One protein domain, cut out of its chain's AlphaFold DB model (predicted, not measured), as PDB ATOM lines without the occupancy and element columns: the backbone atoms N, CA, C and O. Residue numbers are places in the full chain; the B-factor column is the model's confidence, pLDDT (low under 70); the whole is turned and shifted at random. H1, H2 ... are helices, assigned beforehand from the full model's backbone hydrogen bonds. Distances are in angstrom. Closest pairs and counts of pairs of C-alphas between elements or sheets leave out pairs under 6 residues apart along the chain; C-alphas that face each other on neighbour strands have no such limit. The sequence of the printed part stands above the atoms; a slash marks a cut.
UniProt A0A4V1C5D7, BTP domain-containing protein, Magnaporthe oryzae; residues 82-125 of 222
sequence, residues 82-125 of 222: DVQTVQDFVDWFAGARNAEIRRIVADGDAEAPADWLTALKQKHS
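Overview. This is residues 82 to 125 of the 222 residues of the protein "BTP domain-containing protein" of Magnaporthe oryzae (UniProt A0A4V1C5D7). Two helices, H1 and H2, follow each other almost end to end with a corner between them, and a loop beyond H2 folds back to set a third helix, H3, crosswise near the last turns of H2. H1 and the first residues of H2, residues 82 to 100, stand free as an arm that makes much of the length. The printed part has 44 residues with three named helices, in the order H1, H2, H3, and no named strand; its class is all helix. It is loose, with a radius of gyration of the C-alphas of 12.7 A, and spans 39 by 19 by 16 A.

Along the chain. Start at Asp 82, then find C-alpha 83 at (37.019, -45.526, -6.828), where H1 begins; it holds residues 83 to 94 and measures 16.1 A from first to last C-alpha. Past Gly 95, look for C-alpha 96 at (22.473, -37.647, -19.890), the first of H2, residues 96 to 106, which is 15.2 A long. Residues 107 to 115 then lead to H3, residues 116 to 125, 14.2 A long, which ends at C-alpha 125, (36.160, -18.222, -19.786).

Arrangement. Going along from H1, you come to H2 over a tight link of 1 residue. The two are close but not clearly touching: their closest C-alphas, those of Trp 92 and Asn 98, are 6.5 A apart. They run the same way at a steep tilt of 49 degrees. A short link of 9 residues takes you from H2 to H3. H2 and H3 touch, with 4 pairs of C-alphas within 8 A; the closest are those of Val 105 and Ala 119, 6.9 A apart. Their lines are about perpendicular, at 84 degrees. H1 and H3 are apart. Read the backbone O and N atoms in H1, H2 and H3, and each O i to N i+4 pair is within hydrogen-bond range.

Size, cuts and confidence. The outline is a rod, but only just. The two C-alphas farthest apart are those of Asp 82 and Glu 111, 40.2 A, while the first and last printed C-alphas, those of Asp 82 and Ser 125, are 30.0 A apart. The printed part has no cut, and neither link is long. Look in the B-factor column for the model's confidence: the mean pLDDT of the printed part is 71.2, and 24 residues are under 70, namely residues 82 to 85, 105 to 114 and 116 to 125. The mean is 80 for H1, 77 for H2 and 65 for H3.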
ATOM      1  N   ASP A  82      39.116 -43.625  -3.417       62.66
ATOM      2  CA  ASP A  82      37.703 -43.507  -3.697       62.66
ATOM      3  C   ASP A  82      37.486 -43.739  -5.187       62.66
ATOM      4  O   ASP A  82      37.282 -42.836  -6.002       62.66
ATOM      5  N   VAL A  83      37.531 -45.019  -5.556       62.06
ATOM      6  CA  VAL A  83      37.019 -45.526  -6.828       62.06
ATOM      7  C   VAL A  83      35.585 -45.052  -7.068       62.06
ATOM      8  O   VAL A  83      35.169 -45.007  -8.222       62.06
ATOM      9  N   GLN A  84      34.851 -44.644  -6.022       66.19
ATOM     10  CA  GLN A  84      33.543 -44.018  -6.149       66.19
ATOM     11  C   GLN A  84      33.625 -42.665  -6.852       66.19
ATOM     12  O   GLN A  84      32.830 -42.428  -7.744       66.19
ATOM     13  N   THR A  85      34.618 -41.819  -6.576       68.94
ATOM     14  CA  THR A  85      34.807 -40.554  -7.306       68.94
ATOM     15  C   THR A  85      35.078 -40.796  -8.799       68.94
ATOM     16  O   THR A  85      34.555 -40.089  -9.666       68.94
ATOM     17  N   VAL A  86      35.867 -41.826  -9.127       77.75
ATOM     18  CA  VAL A  86      36.099 -42.231 -10.525       77.75
ATOM     19  C   VAL A  86      34.818 -42.795 -11.142       77.75
ATOM     20  O   VAL A  86      34.497 -42.464 -12.283       77.75
ATOM     21  N   GLN A  87      34.061 -43.597 -10.397       80.31
ATOM     22  CA  GLN A  87      32.794 -44.164 -10.847       80.31
ATOM     23  C   GLN A  87      31.729 -43.081 -11.062       80.31
ATOM     24  O   GLN A  87      31.074 -43.075 -12.098       80.31
ATOM     25  N   ASP A  88      31.629 -42.105 -10.165       82.19
ATOM     26  CA  ASP A  88      30.742 -40.947 -10.257       82.19
ATOM     27  C   ASP A  88      31.093 -40.088 -11.478       82.19
ATOM     28  O   ASP A  88      30.211 -39.578 -12.177       82.19
ATOM     29  N   PHE A  89      32.388 -39.957 -11.787       79.94
ATOM     30  CA  PHE A  89      32.835 -39.314 -13.018       79.94
ATOM     31  C   PHE A  89      32.458 -40.124 -14.262       79.94
ATOM     32  O   PHE A  89      31.982 -39.537 -15.234       79.94
ATOM     33  N   VAL A  90      32.635 -41.449 -14.253       86.88
ATOM     34  CA  VAL A  90      32.226 -42.332 -15.360       86.88
ATOM     35  C   VAL A  90      30.716 -42.242 -15.585       86.88
ATOM     36  O   VAL A  90      30.280 -42.049 -16.724       86.88
ATOM     37  N   ASP A  91      29.926 -42.278 -14.516       88.88
ATOM     38  CA  ASP A  91      28.468 -42.176 -14.546       88.88
ATOM     39  C   ASP A  91      28.015 -40.799 -15.044       88.88
ATOM     40  O   ASP A  91      27.104 -40.690 -15.868       88.88
ATOM     41  N   TRP A  92      28.690 -39.725 -14.630       89.75
ATOM     42  CA  TRP A  92      28.452 -38.386 -15.165       89.75
ATOM     43  C   TRP A  92      28.841 -38.274 -16.648       89.75
ATOM     44  O   TRP A  92      28.086 -37.703 -17.444       89.75
ATOM     45  N   PHE A  93      29.997 -38.823 -17.035       86.44
ATOM     46  CA  PHE A  93      30.545 -38.733 -18.388       86.44
ATOM     47  C   PHE A  93      29.707 -39.519 -19.403       86.44
ATOM     48  O   PHE A  93      29.489 -39.047 -20.530       86.44
ATOM     49  N   ALA A  94      29.226 -40.700 -19.012       87.81
ATOM     50  CA  ALA A  94      28.295 -41.518 -19.782       87.81
ATOM     51  C   ALA A  94      26.839 -41.033 -19.657       87.81
ATOM     52  O   ALA A  94      25.999 -41.359 -20.495       87.81
ATOM     53  N   GLY A  95      26.540 -40.236 -18.631       91.44
ATOM     54  CA  GLY A  95      25.198 -39.792 -18.294       91.44
ATOM     55  C   GLY A  95      24.592 -38.756 -19.243       91.44
ATOM     56  O   GLY A  95      25.259 -38.081 -20.037       91.44
ATOM     57  N   ALA A  96      23.277 -38.577 -19.094       85.25
ATOM     58  CA  ALA A  96      22.473 -37.647 -19.890       85.25
ATOM     59  C   ALA A  96      22.965 -36.191 -19.798       85.25
ATOM     60  O   ALA A  96      22.870 -35.440 -20.767       85.25
ATOM     61  N   ARG A  97      23.546 -35.796 -18.656       82.31
ATOM     62  CA  ARG A  97      24.072 -34.442 -18.434       82.31
ATOM     63  C   ARG A  97      25.232 -34.113 -19.376       82.31
ATOM     64  O   ARG A  97      25.222 -33.051 -19.991       82.31
ATOM     65  N   ASN A  98      26.213 -35.004 -19.516       85.06
ATOM     66  CA  ASN A  98      27.335 -34.782 -20.428       85.06
ATOM     67  C   ASN A  98      26.922 -34.952 -21.900       85.06
ATOM     68  O   ASN A  98      27.423 -34.245 -22.774       85.06
ATOM     69  N   ALA A  99      25.968 -35.846 -22.191       83.31
ATOM     70  CA  ALA A  99      25.375 -35.959 -23.526       83.31
ATOM     71  C   ALA A  99      24.735 -34.637 -23.988       83.31
ATOM     72  O   ALA A  99      24.986 -34.195 -25.109       83.31
ATOM     73  N   GLU A 100      23.999 -33.961 -23.104       81.75
ATOM     74  CA  GLU A 100      23.392 -32.664 -23.405       81.75
ATOM     75  C   GLU A 100      24.439 -31.549 -23.557       81.75
ATOM     76  O   GLU A 100      24.372 -30.757 -24.495       81.75
ATOM     77  N   ILE A 101      25.477 -31.522 -22.710       77.56
ATOM     78  CA  ILE A 101      26.589 -30.563 -22.851       77.56
ATOM     79  C   ILE A 101      27.282 -30.734 -24.211       77.56
ATOM     80  O   ILE A 101      27.545 -29.744 -24.894       77.56
ATOM     81  N   ARG A 102      27.546 -31.976 -24.640       75.38
ATOM     82  CA  ARG A 102      28.122 -32.268 -25.965       75.38
ATOM     83  C   ARG A 102      27.218 -31.793 -27.101       75.38
ATOM     84  O   ARG A 102      27.725 -31.212 -28.056       75.38
ATOM     85  N   ARG A 103      25.900 -31.971 -26.977       78.56
ATOM     86  CA  ARG A 103      24.922 -31.479 -27.956       78.56
ATOM     87  C   ARG A 103      24.961 -29.953 -28.089       78.56
ATOM     88  O   ARG A 103      25.092 -29.448 -29.195       78.56
ATOM     89  N   ILE A 104      24.912 -29.226 -26.973       73.00
ATOM     90  CA  ILE A 104      24.934 -27.749 -26.943       73.00
ATOM     91  C   ILE A 104      26.257 -27.181 -27.487       73.00
ATOM     92  O   ILE A 104      26.317 -26.056 -27.995       73.00
ATOM     93  N   VAL A 105      27.356 -27.922 -27.337       65.25
ATOM     94  CA  VAL A 105      28.651 -27.555 -27.920       65.25
ATOM     95  C   VAL A 105      28.660 -27.804 -29.430       65.25
ATOM     96  O   VAL A 105      29.126 -26.931 -30.153       65.25
ATOM     97  N   ALA A 106      28.099 -28.923 -29.899       64.94
ATOM     98  CA  ALA A 106      28.044 -29.278 -31.319       64.94
ATOM     99  C   ALA A 106      27.090 -28.401 -32.156       64.94
ATOM    100  O   ALA A 106      27.369 -28.167 -33.325       64.94
ATOM    101  N   ASP A 107      26.006 -27.883 -31.566       64.50
ATOM    102  CA  ASP A 107      25.073 -26.947 -32.230       64.50
ATOM    103  C   ASP A 107      25.642 -25.514 -32.376       64.50
ATOM    104  O   ASP A 107      25.007 -24.638 -32.964       64.50
ATOM    105  N   GLY A 108      26.827 -25.234 -31.815       56.78
ATOM    106  CA  GLY A 108      27.493 -23.937 -31.917       56.78
ATOM    107  C   GLY A 108      28.353 -23.831 -33.174       56.78
ATOM    108  O   GLY A 108      29.470 -24.331 -33.187       56.78
ATOM    109  N   ASP A 109      27.833 -23.142 -34.183       57.62
ATOM    110  CA  ASP A 109      28.496 -22.734 -35.428       57.62
ATOM    111  C   ASP A 109      29.959 -22.264 -35.244       57.62
ATOM    112  O   ASP A 109      30.199 -21.185 -34.698       57.62
ATOM    113  N   ALA A 110      30.927 -23.079 -35.686       51.81
ATOM    114  CA  ALA A 110      32.215 -22.639 -36.234       51.81
ATOM    115  C   ALA A 110      32.999 -23.814 -36.852       51.81
ATOM    116  O   ALA A 110      33.242 -24.841 -36.224       51.81
ATOM    117  N   GLU A 111      33.409 -23.597 -38.097       56.78
ATOM    118  CA  GLU A 111      34.405 -24.310 -38.899       56.78
ATOM    119  C   GLU A 111      35.535 -25.011 -38.094       56.78
ATOM    120  O   GLU A 111      36.239 -24.379 -37.308       56.78
ATOM    121  N   ALA A 112      35.762 -26.299 -38.399       52.00
ATOM    122  CA  ALA A 112      36.784 -27.227 -37.875       52.00
ATOM    123  C   ALA A 112      36.608 -27.725 -36.415       52.00
ATOM    124  O   ALA A 112      36.208 -26.968 -35.533       52.00
ATOM    125  N   PRO A 113      36.913 -29.015 -36.126       51.38
ATOM    126  CA  PRO A 113      36.586 -29.649 -34.853       51.38
ATOM    127  C   PRO A 113      37.560 -29.177 -33.772       51.38
ATOM    128  O   PRO A 113      38.544 -29.847 -33.457       51.38
ATOM    129  N   ALA A 114      37.303 -28.004 -33.200       55.91
ATOM    130  CA  ALA A 114      37.893 -27.644 -31.927       55.91
ATOM    131  C   ALA A 114      37.489 -28.728 -30.923       55.91
ATOM    132  O   ALA A 114      36.301 -28.979 -30.712       55.91
ATOM    133  N   ASP A 115      38.490 -29.395 -30.349       71.06
ATOM    134  CA  ASP A 115      38.325 -30.369 -29.275       71.06
ATOM    135  C   ASP A 115      37.281 -29.854 -28.267       71.06
ATOM    136  O   ASP A 115      37.329 -28.688 -27.864       71.06
ATOM    137  N   TRP A 116      36.307 -30.694 -27.904       69.50
ATOM    138  CA  TRP A 116      35.134 -30.334 -27.093       69.50
ATOM    139  C   TRP A 116      35.523 -29.556 -25.826       69.50
ATOM    140  O   TRP A 116      34.841 -28.607 -25.431       69.50
ATOM    141  N   LEU A 117      36.671 -29.905 -25.237       65.56
ATOM    142  CA  LEU A 117      37.242 -29.234 -24.073       65.56
ATOM    143  C   LEU A 117      37.651 -27.783 -24.376       65.56
ATOM    144  O   LEU A 117      37.443 -26.888 -23.559       65.56
ATOM    145  N   THR A 118      38.211 -27.532 -25.557       68.50
ATOM    146  CA  THR A 118      38.624 -26.201 -26.023       68.50
ATOM    147  C   THR A 118      37.409 -25.305 -26.258       68.50
ATOM    148  O   THR A 118      37.395 -24.161 -25.799       68.50
ATOM    149  N   ALA A 119      36.353 -25.842 -26.876       68.12
ATOM    150  CA  ALA A 119      35.086 -25.132 -27.052       68.12
ATOM    151  C   ALA A 119      34.401 -24.832 -25.704       68.12
ATOM    152  O   ALA A 119      33.894 -23.727 -25.484       68.12
ATOM    153  N   LEU A 120      34.442 -25.778 -24.758       63.47
ATOM    154  CA  LEU A 120      33.894 -25.594 -23.414       63.47
ATOM    155  C   LEU A 120      34.670 -24.532 -22.619       63.47
ATOM    156  O   LEU A 120      34.059 -23.663 -21.997       63.47
ATOM    157  N   LYS A 121      36.008 -24.547 -22.687       67.00
ATOM    158  CA  LYS A 121      36.865 -23.529 -22.060       67.00
ATOM    159  C   LYS A 121      36.584 -22.136 -22.609       67.00
ATOM    160  O   LYS A 121      36.452 -21.205 -21.824       67.00
ATOM    161  N   GLN A 122      36.430 -21.982 -23.924       66.44
ATOM    162  CA  GLN A 122      36.103 -20.684 -24.522       66.44
ATOM    163  C   GLN A 122      34.721 -20.169 -24.089       66.44
ATOM    164  O   GLN A 122      34.582 -18.981 -23.794       66.44
ATOM    165  N   LYS A 123      33.715 -21.052 -23.976       66.81
ATOM    166  CA  LYS A 123      32.387 -20.682 -23.457       66.81
ATOM    167  C   LYS A 123      32.426 -20.312 -21.966       66.81
ATOM    168  O   LYS A 123      31.787 -19.340 -21.577       66.81
ATOM    169  N   HIS A 124      33.199 -21.027 -21.147       58.75
ATOM    170  CA  HIS A 124      33.270 -20.806 -19.695       58.75
ATOM    171  C   HIS A 124      34.182 -19.632 -19.289       58.75
ATOM    172  O   HIS A 124      33.875 -18.907 -18.343       58.75
ATOM    173  N   SER A 125      35.270 -19.373 -20.025       57.44
ATOM    174  CA  SER A 125      36.160 -18.222 -19.786       57.44
ATOM    175  C   SER A 125      35.453 -16.874 -19.943       57.44
ATOM    176  O   SER A 125      35.907 -15.886 -19.374       57.44
TER     177      SER A 125